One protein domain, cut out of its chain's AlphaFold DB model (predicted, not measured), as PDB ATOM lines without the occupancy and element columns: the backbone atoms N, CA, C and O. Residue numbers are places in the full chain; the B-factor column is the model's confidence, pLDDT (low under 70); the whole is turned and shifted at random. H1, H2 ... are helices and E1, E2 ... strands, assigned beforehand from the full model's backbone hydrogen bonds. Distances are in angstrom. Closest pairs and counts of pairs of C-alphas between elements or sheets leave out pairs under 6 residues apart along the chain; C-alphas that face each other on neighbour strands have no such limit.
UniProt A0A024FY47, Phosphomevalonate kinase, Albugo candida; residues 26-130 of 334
ATOM      1  N   SER A  26      36.952   1.699  -5.852       88.12
ATOM      2  CA  SER A  26      37.349   2.413  -4.630       88.12
ATOM      3  C   SER A  26      37.636   1.468  -3.469       88.12
ATOM      4  O   SER A  26      38.546   1.723  -2.685       88.12
ATOM      5  N   ALA A  27      36.864   0.387  -3.353       91.06
ATOM      6  CA  ALA A  27      37.081  -0.617  -2.328       91.06
ATOM      7  C   ALA A  27      38.381  -1.381  -2.597       91.06
ATOM      8  O   ALA A  27      39.185  -1.526  -1.684       91.06
ATOM      9  N   ALA A  28      38.646  -1.757  -3.852       92.50
ATOM     10  CA  ALA A  28      39.913  -2.376  -4.240       92.50
ATOM     11  C   ALA A  28      41.125  -1.480  -3.917       92.50
ATOM     12  O   ALA A  28      42.102  -1.948  -3.332       92.50
ATOM     13  N   LEU A  29      41.052  -0.179  -4.228       93.06
ATOM     14  CA  LEU A  29      42.103   0.788  -3.886       93.06
ATOM     15  C   LEU A  29      42.324   0.903  -2.371       93.06
ATOM     16  O   LEU A  29      43.462   0.873  -1.911       93.06
ATOM     17  N   VAL A  30      41.250   1.032  -1.584       93.94
ATOM     18  CA  VAL A  30      41.368   1.133  -0.121       93.94
ATOM     19  C   VAL A  30      41.938  -0.156   0.469       93.94
ATOM     20  O   VAL A  30      42.873  -0.090   1.261       93.94
ATOM     21  N   THR A  31      41.423  -1.320   0.071       94.88
ATOM     22  CA  THR A  31      41.884  -2.615   0.586       94.88
ATOM     23  C   THR A  31      43.349  -2.874   0.232       94.88
ATOM     24  O   THR A  31      44.111  -3.272   1.108       94.88
ATOM     25  N   SER A  32      43.773  -2.594  -1.006       95.06
ATOM     26  CA  SER A  32      45.176  -2.754  -1.428       95.06
ATOM     27  C   SER A  32      46.128  -1.806  -0.698       95.06
ATOM     28  O   SER A  32      47.181  -2.244  -0.239       95.06
ATOM     29  N   LEU A  33      45.752  -0.534  -0.519       95.75
ATOM     30  CA  LEU A  33      46.557   0.424   0.241       95.75
ATOM     31  C   LEU A  33      46.682   0.011   1.712       95.75
ATOM     32  O   LEU A  33      47.778   0.036   2.267       95.75
ATOM     33  N   VAL A  34      45.575  -0.392   2.342       95.31
ATOM     34  CA  VAL A  34      45.585  -0.878   3.730       95.31
ATOM     35  C   VAL A  34      46.440  -2.137   3.852       95.31
ATOM     36  O   VAL A  34      47.269  -2.204   4.753       95.31
ATOM     37  N   GLY A  35      46.292  -3.092   2.931       94.75
ATOM     38  CA  GLY A  35      47.123  -4.292   2.875       94.75
ATOM     39  C   GLY A  35      48.612  -3.955   2.794       94.75
ATOM     40  O   GLY A  35      49.376  -4.426   3.628       94.75
ATOM     41  N   ALA A  36      49.008  -3.075   1.868       94.44
ATOM     42  CA  ALA A  36      50.398  -2.653   1.697       94.44
ATOM     43  C   ALA A  36      50.975  -1.943   2.933       94.44
ATOM     44  O   ALA A  36      52.124  -2.167   3.301       94.44
ATOM     45  N   LEU A  37      50.189  -1.089   3.598       94.56
ATOM     46  CA  LEU A  37      50.631  -0.422   4.827       94.56
ATOM     47  C   LEU A  37      50.768  -1.414   5.984       94.56
ATOM     48  O   LEU A  37      51.733  -1.344   6.742       94.56
ATOM     49  N   VAL A  38      49.824  -2.346   6.119       92.50
ATOM     50  CA  VAL A  38      49.867  -3.377   7.159       92.50
ATOM     51  C   VAL A  38      51.093  -4.271   6.983       92.50
ATOM     52  O   VAL A  38      51.816  -4.470   7.954       92.50
ATOM     53  N   THR A  39      51.378  -4.749   5.769       91.62
ATOM     54  CA  THR A  39      52.569  -5.577   5.510       91.62
ATOM     55  C   THR A  39      53.872  -4.795   5.665       91.62
ATOM     56  O   THR A  39      54.863  -5.354   6.125       91.62
ATOM     57  N   PHE A  40      53.879  -3.495   5.346       93.44
ATOM     58  CA  PHE A  40      55.046  -2.635   5.545       93.44
ATOM     59  C   PHE A  40      55.374  -2.410   7.029       93.44
ATOM     60  O   PHE A  40      56.539  -2.466   7.420       93.44
ATOM     61  N   PHE A  41      54.365  -2.142   7.864       92.56
ATOM     62  CA  PHE A  41      54.565  -1.848   9.289       92.56
ATOM     63  C   PHE A  41      54.583  -3.090  10.190       92.56
ATOM     64  O   PHE A  41      55.027  -2.985  11.334       92.56
ATOM     65  N   ILE A  42      54.102  -4.240   9.708       91.00
ATOM     66  CA  ILE A  42      54.062  -5.516  10.438       91.00
ATOM     67  C   ILE A  42      54.691  -6.599   9.544       91.00
ATOM     68  O   ILE A  42      53.970  -7.348   8.877       91.00
ATOM     69  N   PRO A  43      56.036  -6.674   9.482       84.69
ATOM     70  CA  PRO A  43      56.750  -7.570   8.572       84.69
ATOM     71  C   PRO A  43      56.428  -9.054   8.785       84.69
ATOM     72  O   PRO A  43      56.514  -9.849   7.854       84.69
ATOM     73  N   GLU A  44      55.995  -9.444   9.988       88.44
ATOM     74  CA  GLU A  44      55.557 -10.809  10.297       88.44
ATOM     75  C   GLU A  44      54.331 -11.243   9.475       88.44
ATOM     76  O   GLU A  44      53.995 -12.429   9.430       88.44
ATOM     77  N   TRP A  45      53.635 -10.295   8.841       88.25
ATOM     78  CA  TRP A  45      52.442 -10.523   8.027       88.25
ATOM     79  C   TRP A  45      52.695 -10.368   6.525       88.25
ATOM     80  O   TRP A  45      51.746 -10.165   5.772       88.25
ATOM     81  N   GLU A  46      53.945 -10.505   6.068       79.25
ATOM     82  CA  GLU A  46      54.314 -10.411   4.645       79.25
ATOM     83  C   GLU A  46      53.434 -11.296   3.740       79.25
ATOM     84  O   GLU A  46      53.012 -10.872   2.663       79.25
ATOM     85  N   SER A  47      53.071 -12.496   4.210       84.38
ATOM     86  CA  SER A  47      52.143 -13.398   3.518       84.38
ATOM     87  C   SER A  47      50.739 -13.357   4.136       84.38
ATOM     88  O   SER A  47      50.353 -14.231   4.923       84.38
ATOM     89  N   LEU A  48      49.956 -12.341   3.756       83.19
ATOM     90  CA  LEU A  48      48.556 -12.185   4.182       83.19
ATOM     91  C   LEU A  48      47.676 -13.382   3.784       83.19
ATOM     92  O   LEU A  48      46.811 -13.788   4.555       83.19
ATOM     93  N   GLU A  49      47.915 -13.981   2.614       78.56
ATOM     94  CA  GLU A  49      47.126 -15.108   2.085       78.56
ATOM     95  C   GLU A  49      47.172 -16.340   3.002       78.56
ATOM     96  O   GLU A  49      46.171 -17.035   3.176       78.56
ATOM     97  N   SER A  50      48.320 -16.590   3.637       84.19
ATOM     98  CA  SER A  50      48.511 -17.704   4.571       84.19
ATOM     99  C   SER A  50      48.184 -17.350   6.025       84.19
ATOM    100  O   SER A  50      48.235 -18.222   6.890       84.19
ATOM    101  N   ASN A  51      47.873 -16.085   6.320       89.00
ATOM    102  CA  ASN A  51      47.627 -15.605   7.675       89.00
ATOM    103  C   ASN A  51      46.212 -15.027   7.794       89.00
ATOM    104  O   ASN A  51      45.973 -13.835   7.590       89.00
ATOM    105  N   ARG A  52      45.263 -15.890   8.179       88.06
ATOM    106  CA  ARG A  52      43.849 -15.517   8.282       88.06
ATOM    107  C   ARG A  52      43.600 -14.371   9.262       88.06
ATOM    108  O   ARG A  52      42.754 -13.525   8.990       88.06
ATOM    109  N   GLU A  53      44.326 -14.330  10.376       88.81
ATOM    110  CA  GLU A  53      44.184 -13.260  11.366       88.81
ATOM    111  C   GLU A  53      44.645 -11.914  10.795       88.81
ATOM    112  O   GLU A  53      43.928 -10.919  10.914       88.81
ATOM    113  N   ALA A  54      45.797 -11.888  10.119       91.94
ATOM    114  CA  ALA A  54      46.294 -10.687   9.455       91.94
ATOM    115  C   ALA A  54      45.324 -10.203   8.366       91.94
ATOM    116  O   ALA A  54      45.016  -9.012   8.296       91.94
ATOM    117  N   LEU A  55      44.782 -11.126   7.565       93.06
ATOM    118  CA  LEU A  55      43.803 -10.808   6.527       93.06
ATOM    119  C   LEU A  55      42.495 -10.252   7.114       93.06
ATOM    120  O   LEU A  55      41.957  -9.273   6.602       93.06
ATOM    121  N   ASP A  56      42.014 -10.807   8.231       93.44
ATOM    122  CA  ASP A  56      40.852 -10.274   8.949       93.44
ATOM    123  C   ASP A  56      41.096  -8.861   9.491       93.44
ATOM    124  O   ASP A  56      40.200  -8.015   9.442       93.44
ATOM    125  N   ILE A  57      42.310  -8.568   9.958       93.69
ATOM    126  CA  ILE A  57      42.682  -7.222  10.406       93.69
ATOM    127  C   ILE A  57      42.723  -6.247   9.225       93.69
ATOM    128  O   ILE A  57      42.179  -5.147   9.345       93.69
ATOM    129  N   VAL A  58      43.300  -6.645   8.085       95.31
ATOM    130  CA  VAL A  58      43.293  -5.847   6.845       95.31
ATOM    131  C   VAL A  58      41.862  -5.554   6.408       95.31
ATOM    132  O   VAL A  58      41.528  -4.394   6.174       95.31
ATOM    133  N   HIS A  59      40.995  -6.568   6.374       95.31
ATOM    134  CA  HIS A  59      39.576  -6.401   6.073       95.31
ATOM    135  C   HIS A  59      38.911  -5.396   7.021       95.31
ATOM    136  O   HIS A  59      38.307  -4.423   6.568       95.31
ATOM    137  N   ASN A  60      39.022  -5.607   8.335       94.56
ATOM    138  CA  ASN A  60      38.349  -4.778   9.333       94.56
ATOM    139  C   ASN A  60      38.836  -3.325   9.260       94.56
ATOM    140  O   ASN A  60      38.024  -2.402   9.279       94.56
ATOM    141  N   LEU A  61      40.145  -3.112   9.108       93.94
ATOM    142  CA  LEU A  61      40.730  -1.783   8.952       93.94
ATOM    143  C   LEU A  61      40.306  -1.120   7.632       93.94
ATOM    144  O   LEU A  61      39.949   0.056   7.628       93.94
ATOM    145  N   ALA A  62      40.254  -1.866   6.528       94.81
ATOM    146  CA  ALA A  62      39.777  -1.355   5.245       94.81
ATOM    147  C   ALA A  62      38.297  -0.947   5.301       94.81
ATOM    148  O   ALA A  62      37.941   0.107   4.770       94.81
ATOM    149  N   GLN A  63      37.443  -1.707   6.001       93.69
ATOM    150  CA  GLN A  63      36.046  -1.320   6.238       93.69
ATOM    151  C   GLN A  63      35.963   0.006   6.995       93.69
ATOM    152  O   GLN A  63      35.184   0.880   6.616       93.69
ATOM    153  N   LEU A  64      36.795   0.183   8.027       90.62
ATOM    154  CA  LEU A  64      36.873   1.432   8.783       90.62
ATOM    155  C   LEU A  64      37.292   2.610   7.915       90.62
ATOM    156  O   LEU A  64      36.580   3.613   7.876       90.62
ATOM    157  N   CYS A  65      38.400   2.486   7.186       90.12
ATOM    158  CA  CYS A  65      38.903   3.540   6.309       90.12
ATOM    159  C   CYS A  65      37.880   3.908   5.230       90.12
ATOM    160  O   CYS A  65      37.591   5.085   5.012       90.12
ATOM    161  N   HIS A  66      37.291   2.904   4.582       89.88
ATOM    162  CA  HIS A  66      36.311   3.117   3.526       89.88
ATOM    163  C   HIS A  66      35.047   3.802   4.061       89.88
ATOM    164  O   HIS A  66      34.565   4.769   3.469       89.88
ATOM    165  N   SER A  67      34.545   3.358   5.216       87.19
ATOM    166  CA  SER A  67      33.408   3.985   5.888       87.19
ATOM    167  C   SER A  67      33.743   5.433   6.274       87.19
ATOM    168  O   SER A  67      32.949   6.340   6.000       87.19
ATOM    169  N   ALA A  68      34.916   5.687   6.865       83.38
ATOM    170  CA  ALA A  68      35.359   7.022   7.279       83.38
ATOM    171  C   ALA A  68      35.347   8.024   6.112       83.38
ATOM    172  O   ALA A  68      34.772   9.107   6.227       83.38
ATOM    173  N   VAL A  69      35.894   7.625   4.960       81.75
ATOM    174  CA  VAL A  69      35.940   8.458   3.749       81.75
ATOM    175  C   VAL A  69      34.549   8.666   3.149       81.75
ATOM    176  O   VAL A  69      34.208   9.781   2.759       81.75
ATOM    177  N   GLN A  70      33.720   7.619   3.084       77.50
ATOM    178  CA  GLN A  70      32.386   7.720   2.484       77.50
ATOM    179  C   GLN A  70      31.352   8.427   3.376       77.50
ATOM    180  O   GLN A  70      30.270   8.755   2.887       77.50
ATOM    181  N   ARG A  71      31.653   8.635   4.668       78.75
ATOM    182  CA  ARG A  71      30.731   9.174   5.690       78.75
ATOM    183  C   ARG A  71      29.387   8.433   5.759       78.75
ATOM    184  O   ARG A  71      28.363   9.008   6.117       78.75
ATOM    185  N   LYS A  72      29.386   7.151   5.391       81.56
ATOM    186  CA  LYS A  72      28.229   6.253   5.451       81.56
ATOM    187  C   LYS A  72      28.697   4.823   5.667       81.56
ATOM    188  O   LYS A  72      29.755   4.432   5.179       81.56
ATOM    189  N   VAL A  73      27.855   4.026   6.315       84.06
ATOM    190  CA  VAL A  73      28.089   2.591   6.479       84.06
ATOM    191  C   VAL A  73      27.451   1.841   5.310       84.06
ATOM    192  O   VAL A  73      26.231   1.670   5.254       84.06
ATOM    193  N   GLY A  74      28.276   1.406   4.357       85.00
ATOM    194  CA  GLY A  74      27.854   0.596   3.211       85.00
ATOM    195  C   GLY A  74      27.508  -0.856   3.572       85.00
ATOM    196  O   GLY A  74      27.422  -1.226   4.747       85.00
ATOM    197  N   SER A  75      27.309  -1.696   2.550       88.75
ATOM    198  CA  SER A  75      27.133  -3.144   2.734       88.75
ATOM    199  C   SER A  75      28.403  -3.824   3.240       88.75
ATOM    200  O   SER A  75      28.299  -4.831   3.925       88.75
ATOM    201  N   GLY A  76      29.575  -3.275   2.899       92.19
ATOM    202  CA  GLY A  76      30.882  -3.862   3.180       92.19
ATOM    203  C   GLY A  76      31.309  -4.956   2.204       92.19
ATOM    204  O   GLY A  76      32.425  -5.457   2.320       92.19
ATOM    205  N   PHE A  77      30.454  -5.320   1.246       93.56
ATOM    206  CA  PHE A  77      30.718  -6.429   0.334       93.56
ATOM    207  C   PHE A  77      31.961  -6.189  -0.525       93.56
ATOM    208  O   PHE A  77      32.832  -7.045  -0.545       93.56
ATOM    209  N   ASP A  78      32.093  -5.017  -1.148       93.06
ATOM    210  CA  ASP A  78      33.195  -4.727  -2.077       93.06
ATOM    211  C   ASP A  78      34.572  -4.817  -1.394       93.06
ATOM    212  O   ASP A  78      35.509  -5.389  -1.941       93.06
ATOM    213  N   ILE A  79      34.684  -4.305  -0.159       95.12
ATOM    214  CA  ILE A  79      35.908  -4.407   0.656       95.12
ATOM    215  C   ILE A  79      36.193  -5.865   1.012       95.12
ATOM    216  O   ILE A  79      37.334  -6.314   0.946       95.12
ATOM    217  N   SER A  80      35.148  -6.607   1.382       95.38
ATOM    218  CA  SER A  80      35.248  -8.022   1.715       95.38
ATOM    219  C   SER A  80      35.677  -8.855   0.503       95.38
ATOM    220  O   SER A  80      36.596  -9.654   0.634       95.38
ATOM    221  N   ALA A  81      35.110  -8.609  -0.677       93.75
ATOM    222  CA  ALA A  81      35.473  -9.289  -1.916       93.75
ATOM    223  C   ALA A  81      36.909  -8.950  -2.347       93.75
ATOM    224  O   ALA A  81      37.661  -9.844  -2.719       93.75
ATOM    225  N   ALA A  82      37.331  -7.687  -2.212       93.94
ATOM    226  CA  ALA A  82      38.711  -7.277  -2.477       93.94
ATOM    227  C   ALA A  82      39.735  -7.915  -1.517       93.94
ATOM    228  O   ALA A  82      40.920  -7.951  -1.833       93.94
ATOM    229  N   CYS A  83      39.298  -8.382  -0.344       93.56
ATOM    230  CA  CYS A  83      40.168  -8.975   0.670       93.56
ATOM    231  C   CYS A  83      40.188 -10.509   0.617       93.56
ATOM    232  O   CYS A  83      41.253 -11.106   0.727       93.56
ATOM    233  N   TYR A  84      39.029 -11.151   0.443       92.25
ATOM    234  CA  TYR A  84      38.885 -12.610   0.527       92.25
ATOM    235  C   TYR A  84      38.623 -13.298  -0.816       92.25
ATOM    236  O   TYR A  84      38.601 -14.526  -0.866       92.25
ATOM    237  N   GLY A  85      38.415 -12.541  -1.895       91.50
ATOM    238  CA  GLY A  85      38.052 -13.092  -3.196       91.50
ATOM    239  C   GLY A  85      36.620 -13.638  -3.228       91.50
ATOM    240  O   GLY A  85      35.704 -13.065  -2.633       91.50
ATOM    241  N   SER A  86      36.421 -14.731  -3.967       91.25
ATOM    242  CA  SER A  86      35.112 -15.360  -4.178       91.25
ATOM    243  C   SER A  86      34.518 -15.906  -2.878       91.25
ATOM    244  O   SER A  86      35.135 -16.701  -2.169       91.25
ATOM    245  N   GLN A  87      33.297 -15.473  -2.561       93.56
ATOM    246  CA  GLN A  87      32.720 -15.694  -1.239       93.56
ATOM    247  C   GLN A  87      31.192 -15.633  -1.222       93.56
ATOM    248  O   GLN A  87      30.558 -14.916  -1.999       93.56
ATOM    249  N   ARG A  88      30.612 -16.298  -0.223       93.12
ATOM    250  CA  ARG A  88      29.309 -15.960   0.342       93.12
ATOM    251  C   ARG A  88      29.509 -14.916   1.430       93.12
ATOM    252  O   ARG A  88      30.285 -15.127   2.359       93.12
ATOM    253  N   TYR A  89      28.767 -13.817   1.334       94.75
ATOM    254  CA  TYR A  89      28.905 -12.684   2.241       94.75
ATOM    255  C   TYR A  89      27.606 -12.348   2.976       94.75
ATOM    256  O   TYR A  89      26.533 -12.260   2.376       94.75
ATOM    257  N   LYS A  90      27.717 -12.067   4.276       93.44
ATOM    258  CA  LYS A  90      26.675 -11.437   5.092       93.44
ATOM    259  C   LYS A  90      27.196 -10.129   5.676       93.44
ATOM    260  O   LYS A  90      28.255 -10.091   6.300       93.44
ATOM    261  N   ARG A  91      26.408  -9.063   5.527       92.00
ATOM    262  CA  ARG A  91      26.736  -7.725   6.034       92.00
ATOM    263  C   ARG A  91      26.999  -7.737   7.542       92.00
ATOM    264  O   ARG A  91      26.284  -8.383   8.311       92.00
ATOM    265  N   PHE A  92      28.005  -6.980   7.968       90.38
ATOM    266  CA  PHE A  92      28.278  -6.749   9.384       90.38
ATOM    267  C   PHE A  92      27.252  -5.786  10.031       90.38
ATOM    268  O   PHE A  92      26.700  -4.930   9.342       90.38
ATOM    269  N   PRO A  93      26.988  -5.870  11.350       88.38
ATOM    270  CA  PRO A  93      26.156  -4.924  12.075       88.38
ATOM    271  C   PRO A  93      26.683  -3.492  11.925       88.38
ATOM    272  O   PRO A  93      27.819  -3.233  12.330       88.38
ATOM    273  N   PRO A  94      25.884  -2.553  11.387       87.19
ATOM    274  CA  PRO A  94      26.354  -1.200  11.087       87.19
ATOM    275  C   PRO A  94      26.956  -0.452  12.285       87.19
ATOM    276  O   PRO A  94      27.936   0.273  12.120       87.19
ATOM    277  N   HIS A  95      26.454  -0.723  13.498       86.81
ATOM    278  CA  HIS A  95      26.921  -0.110  14.747       86.81
ATOM    279  C   HIS A  95      28.417  -0.319  15.040       86.81
ATOM    280  O   HIS A  95      28.998   0.443  15.809       86.81
ATOM    281  N   ILE A  96      29.055  -1.336  14.438       86.19
ATOM    282  CA  ILE A  96      30.505  -1.559  14.558       86.19
ATOM    283  C   ILE A  96      31.272  -0.332  14.049       86.19
ATOM    284  O   ILE A  96      32.279   0.040  14.647       86.19
ATOM    285  N   LEU A  97      30.784   0.309  12.980       82.75
ATOM    286  CA  LEU A  97      31.443   1.466  12.367       82.75
ATOM    287  C   LEU A  97      30.842   2.801  12.819       82.75
ATOM    288  O   LEU A  97      31.553   3.799  12.845       82.75
ATOM    289  N   GLU A  98      29.565   2.840  13.212       77.50
ATOM    290  CA  GLU A  98      28.894   4.074  13.665       77.50
ATOM    291  C   GLU A  98      29.579   4.702  14.889       77.50
ATOM    292  O   GLU A  98      29.738   5.921  14.958       77.50
ATOM    293  N   ASN A  99      30.070   3.874  15.817       65.12
ATOM    294  CA  ASN A  99      30.726   4.342  17.041       65.12
ATOM    295  C   ASN A  99      32.039   5.099  16.784       65.12
ATOM    296  O   ASN A  99      32.471   5.885  17.626       65.12
ATOM    297  N   ILE A 100      32.661   4.902  15.622       65.56
ATOM    298  CA  ILE A 100      33.996   5.430  15.319       65.56
ATOM    299  C   ILE A 100      33.930   6.880  14.833       65.56
ATOM    300  O   ILE A 100      34.876   7.629  15.042       65.56
ATOM    301  N   TYR A 101      32.792   7.311  14.284       59.66
ATOM    302  CA  TYR A 101      32.562   8.706  13.889       59.66
ATOM    303  C   TYR A 101      32.227   9.629  15.056       59.66
ATOM    304  O   TYR A 101      32.378  10.838  14.944       59.66
ATOM    305  N   SER A 102      31.723   9.070  16.159       57.31
ATOM    306  CA  SER A 102      31.296   9.855  17.325       57.31
ATOM    307  C   SER A 102      32.460  10.370  18.176       57.31
ATOM    308  O   SER A 102      32.248  11.143  19.108       57.31
ATOM    309  N   GLN A 103      33.684   9.934  17.872       55.84
ATOM    310  CA  GLN A 103      34.896  10.332  18.568       55.84
ATOM    311  C   GLN A 103      35.820  11.006  17.556       55.84
ATOM    312  O   GLN A 103      36.518  10.320  16.816       55.84
ATOM    313  N   ASP A 104      35.835  12.343  17.544       53.47
ATOM    314  CA  ASP A 104      36.697  13.173  16.678       53.47
ATOM    315  C   ASP A 104      38.212  12.886  16.828       53.47
ATOM    316  O   ASP A 104      39.006  13.390  16.046       53.47
ATOM    317  N   ASP A 105      38.614  12.008  17.754       54.62
ATOM    318  CA  ASP A 105      39.953  11.430  17.871       54.62
ATOM    319  C   ASP A 105      39.857   9.951  18.285       54.62
ATOM    320  O   ASP A 105      40.006   9.596  19.462       54.62
ATOM    321  N   ALA A 106      39.594   9.045  17.339       65.25
ATOM    322  CA  ALA A 106      39.679   7.615  17.623       65.25
ATOM    323  C   ALA A 106      41.131   7.256  17.997       65.25
ATOM    324  O   ALA A 106      41.998   7.093  17.138       65.25
ATOM    325  N   LYS A 107      41.409   7.149  19.305       79.69
ATOM    326  CA  LYS A 107      42.746   6.833  19.827       79.69
ATOM    327  C   LYS A 107      43.274   5.546  19.179       79.69
ATOM    328  O   LYS A 107      42.509   4.580  19.077       79.69
ATOM    329  N   PRO A 108      44.572   5.459  18.831       84.94
ATOM    330  CA  PRO A 108      45.143   4.266  18.200       84.94
ATOM    331  C   PRO A 108      44.823   2.956  18.934       84.94
ATOM    332  O   PRO A 108      44.550   1.941  18.301       84.94
ATOM    333  N   GLN A 109      44.771   2.974  20.270       86.06
ATOM    334  CA  GLN A 109      44.424   1.807  21.089       86.06
ATOM    335  C   GLN A 109      42.962   1.366  20.916       86.06
ATOM    336  O   GLN A 109      42.664   0.170  20.941       86.06
ATOM    337  N   TYR A 110      42.041   2.310  20.717       84.12
ATOM    338  CA  TYR A 110      40.640   1.994  20.459       84.12
ATOM    339  C   TYR A 110      40.472   1.380  19.067       84.12
ATOM    340  O   TYR A 110      39.867   0.320  18.940       84.12
ATOM    341  N   LEU A 111      41.099   1.969  18.044       87.62
ATOM    342  CA  LEU A 111      41.092   1.408  16.690       87.62
ATOM    343  C   LEU A 111      41.706   0.006  16.667       87.62
ATOM    344  O   LEU A 111      41.094  -0.921  16.142       87.62
ATOM    345  N   ALA A 112      42.863  -0.172  17.313       89.31
ATOM    346  CA  ALA A 112      43.528  -1.464  17.424       89.31
ATOM    347  C   ALA A 112      42.656  -2.511  18.132       89.31
ATOM    348  O   ALA A 112      42.579  -3.651  17.675       89.31
ATOM    349  N   SER A 113      41.977  -2.143  19.224       89.69
ATOM    350  CA  SER A 113      41.079  -3.071  19.919       89.69
ATOM    351  C   SER A 113      39.836  -3.403  19.090       89.69
ATOM    352  O   SER A 113      39.426  -4.559  19.069       89.69
ATOM    353  N   CYS A 114      39.283  -2.445  18.342       89.44
ATOM    354  CA  CYS A 114      38.155  -2.668  17.438       89.44
ATOM    355  C   CYS A 114      38.503  -3.633  16.293       89.44
ATOM    356  O   CYS A 114      37.800  -4.627  16.107       89.44
ATOM    357  N   VAL A 115      39.587  -3.388  15.544       91.62
ATOM    358  CA  VAL A 115      39.940  -4.213  14.366       91.62
ATOM    359  C   VAL A 115      40.372  -5.630  14.739       91.62
ATOM    360  O   VAL A 115      40.146  -6.550  13.959       91.62
ATOM    361  N   LYS A 116      40.938  -5.823  15.937       91.69
ATOM    362  CA  LYS A 116      41.342  -7.141  16.457       91.69
ATOM    363  C   LYS A 116      40.198  -7.908  17.128       91.69
ATOM    364  O   LYS A 116      40.358  -9.077  17.473       91.69
ATOM    365  N   ASN A 117      39.038  -7.284  17.343       90.88
ATOM    366  CA  ASN A 117      37.940  -7.916  18.068       90.88
ATOM    367  C   ASN A 117      37.152  -8.895  17.182       90.88
ATOM    368  O   ASN A 117      36.103  -8.570  16.625       90.88
ATOM    369  N   GLN A 118      37.617 -10.140  17.123       88.19
ATOM    370  CA  GLN A 118      36.960 -11.212  16.369       88.19
ATOM    371  C   GLN A 118      35.512 -11.482  16.816       88.19
ATOM    372  O   GLN A 118      34.656 -11.815  15.998       88.19
ATOM    373  N   SER A 119      35.191 -11.276  18.098       89.38
ATOM    374  CA  SER A 119      33.828 -11.472  18.619       89.38
ATOM    375  C   SER A 119      32.836 -10.401  18.145       89.38
ATOM    376  O   SER A 119      31.639 -10.677  18.027       89.38
ATOM    377  N   LEU A 120      33.336  -9.202  17.837       89.25
ATOM    378  CA  LEU A 120      32.567  -8.083  17.298       89.25
ATOM    379  C   LEU A 120      32.310  -8.283  15.799       89.25
ATOM    380  O   LEU A 120      31.165  -8.238  15.332       89.25
ATOM    381  N   TRP A 121      33.377  -8.561  15.049       90.56
ATOM    382  CA  TRP A 121      33.322  -8.701  13.595       90.56
ATOM    383  C   TRP A 121      32.733 -10.033  13.137       90.56
ATOM    384  O   TRP A 121      32.067 -10.066  12.104       90.56
ATOM    385  N   LYS A 122      32.901 -11.113  13.909       90.56
ATOM    386  CA  LYS A 122      32.387 -12.463  13.611       90.56
ATOM    387  C   LYS A 122      32.619 -12.868  12.150       90.56
ATOM    388  O   LYS A 122      31.723 -13.430  11.519       90.56
ATOM    389  N   THR A 123      33.792 -12.542  11.607       87.00
ATOM    390  CA  THR A 123      34.084 -12.641  10.172       87.00
ATOM    391  C   THR A 123      33.849 -14.050   9.635       87.00
ATOM    392  O   THR A 123      33.185 -14.203   8.614       87.00
ATOM    393  N   ALA A 124      34.267 -15.081  10.374       86.12
ATOM    394  CA  ALA A 124      34.074 -16.484   9.997       86.12
ATOM    395  C   ALA A 124      32.598 -16.916   9.842       86.12
ATOM    396  O   ALA A 124      32.319 -17.888   9.155       86.12
ATOM    397  N   LEU A 125      31.638 -16.208  10.458       88.06
ATOM    398  CA  LEU A 125      30.196 -16.481  10.305       88.06
ATOM    399  C   LEU A 125      29.554 -15.699   9.148       88.06
ATOM    400  O   LEU A 125      28.352 -15.823   8.893       88.06
ATOM    401  N   ARG A 126      30.321 -14.805   8.523       89.81
ATOM    402  CA  ARG A 126      29.839 -13.840   7.530       89.81
ATOM    403  C   ARG A 126      30.494 -14.004   6.179       89.81
ATOM    404  O   ARG A 126      29.859 -13.659   5.191       89.81
ATOM    405  N   VAL A 127      31.732 -14.478   6.162       93.25
ATOM    406  CA  VAL A 127      32.526 -14.718   4.968       93.25
ATOM    407  C   VAL A 127      32.811 -16.203   4.902       93.25
ATOM    408  O   VAL A 127      33.544 -16.738   5.730       93.25
ATOM    409  N   GLU A 128      32.230 -16.853   3.907       92.00
ATOM    410  CA  GLU A 128      32.442 -18.269   3.638       92.00
ATOM    411  C   GLU A 128      32.921 -18.434   2.203       92.00
ATOM    412  O   GLU A 128      32.454 -17.727   1.310       92.00
ATOM    413  N   SER A 129      33.875 -19.342   1.987       89.00
ATOM    414  CA  SER A 129      34.413 -19.595   0.651       89.00
ATOM    415  C   SER A 129      33.304 -20.074  -0.281       89.00
ATOM    416  O   SER A 129      32.477 -20.907   0.095       89.00
ATOM    417  N   PHE A 130      33.288 -19.533  -1.492       91.56
ATOM    418  CA  PHE A 130      32.354 -19.928  -2.532       91.56
ATOM    419  C   PHE A 130      33.086 -19.945  -3.866       91.56
ATOM    420  O   PHE A 130      33.814 -19.011  -4.193       91.56
TER     421      PHE A 130
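What this domain is: This is residues 26 to 130 of the 334 residues of the protein "Phosphomevalonate kinase" of Albugo candida (UniProt A0A024FY47). A compact cluster of helices is built round one long helix, H2, which runs through the middle; H1 and H3 pack on one side of it and H5 crosses it on the opposite side, where H4 and the short H6 also lie. A small ribbon of two short strands, E1 and E2, lies at the edge of the cluster near H3, and residues 102 to 109 stick out. The printed part has 105 residues, with six named helices and two named strands in the order H1, H2, H3, E1, H4, H5, H6, E2; the sheet has the order E1 - E2 and is antiparallel, and the class is mostly helix. The whole is compact, with a radius of gyration of the C-alphas of 12.9 A and spans of 35 by 30 by 27 A.

Where its parts are: Strand E1 is residues 87 to 89, and strand E2 is residues 127 to 129, ending with C-alpha 129 at (34.413, -19.595, 0.651). Helix H2, residues 52 to 70, is 26.6 A long and starts with C-alpha 52 at (43.849, -15.517, 8.282). H1, residues 26 to 41, is 22.5 A long, from C-alpha 26 at (37.349, 2.413, -4.630). H3 is residues 77 to 84, 10.2 A; H4 is residues 95 to 101, 10.5 A; H5 is residues 108 to 116, 12.1 A; H6 is residues 118 to 121, 5.2 A.

How they stand to each other: E1 and E2 are antiparallel neighbours at 156 degrees, with N 88 and O 128 within hydrogen-bond range at 2.8 A and N 128 and O 88 at 3.0 A. The closest C-alphas of H3 and E1 are those of Phe 77 and Tyr 89, 6.8 A apart. H2 and H3 form a helical hairpin: they touch, closest at the C-alphas of His 59 and Cys 83, 6.0 A, at a shallow tilt of 28 degrees, opposite ways. H2 is the hub, touching four helices. With residues 58 to 66 alone it touches H1, closest at the C-alphas of Thr 31 and Ala 62, 5.3 A, at a steep tilt of 51 degrees, opposite ways. H1 touches H3 with residues 27 to 32 alone, closest at the C-alphas of Ala 27 and Ile 79, 5.0 A, at a steep tilt of 39 degrees, the same way. With residues 57 to 61 alone H2 touches H5, closest at the C-alphas of Asn 60 and Val 115, 5.3 A, at a steep tilt of 59 degrees, opposite ways. With residues 64 to 68 alone H2 only just touches H4, with 3 pairs of C-alphas within 8 A, the closest being those of Leu 64 and Leu 97, 6.5 A. H6 is close to but not clearly touching H2, the closest C-alphas being those of Asn 60 and Trp 121, 7.7 A. H1 is apart from H4, H5 and H6. Every O i to N i+4 pair is within hydrogen-bond range in H1, H2, H3 and H5; in H4 it is 0 of 3, with 2 of 4 O i to N i+3 pairs within range, and H6 is too short for an O i to N i+4 pair.

The domain as a whole: The two C-alphas farthest apart are those of Asp 104 and Phe 130, 38.5 A. The printed part has no cut and no long link. Residues 102 to 109, of which 108 and 109 belong to H5, stand free. The mean pLDDT of the printed part is 87.4, and residues 99 to 106 are under 70.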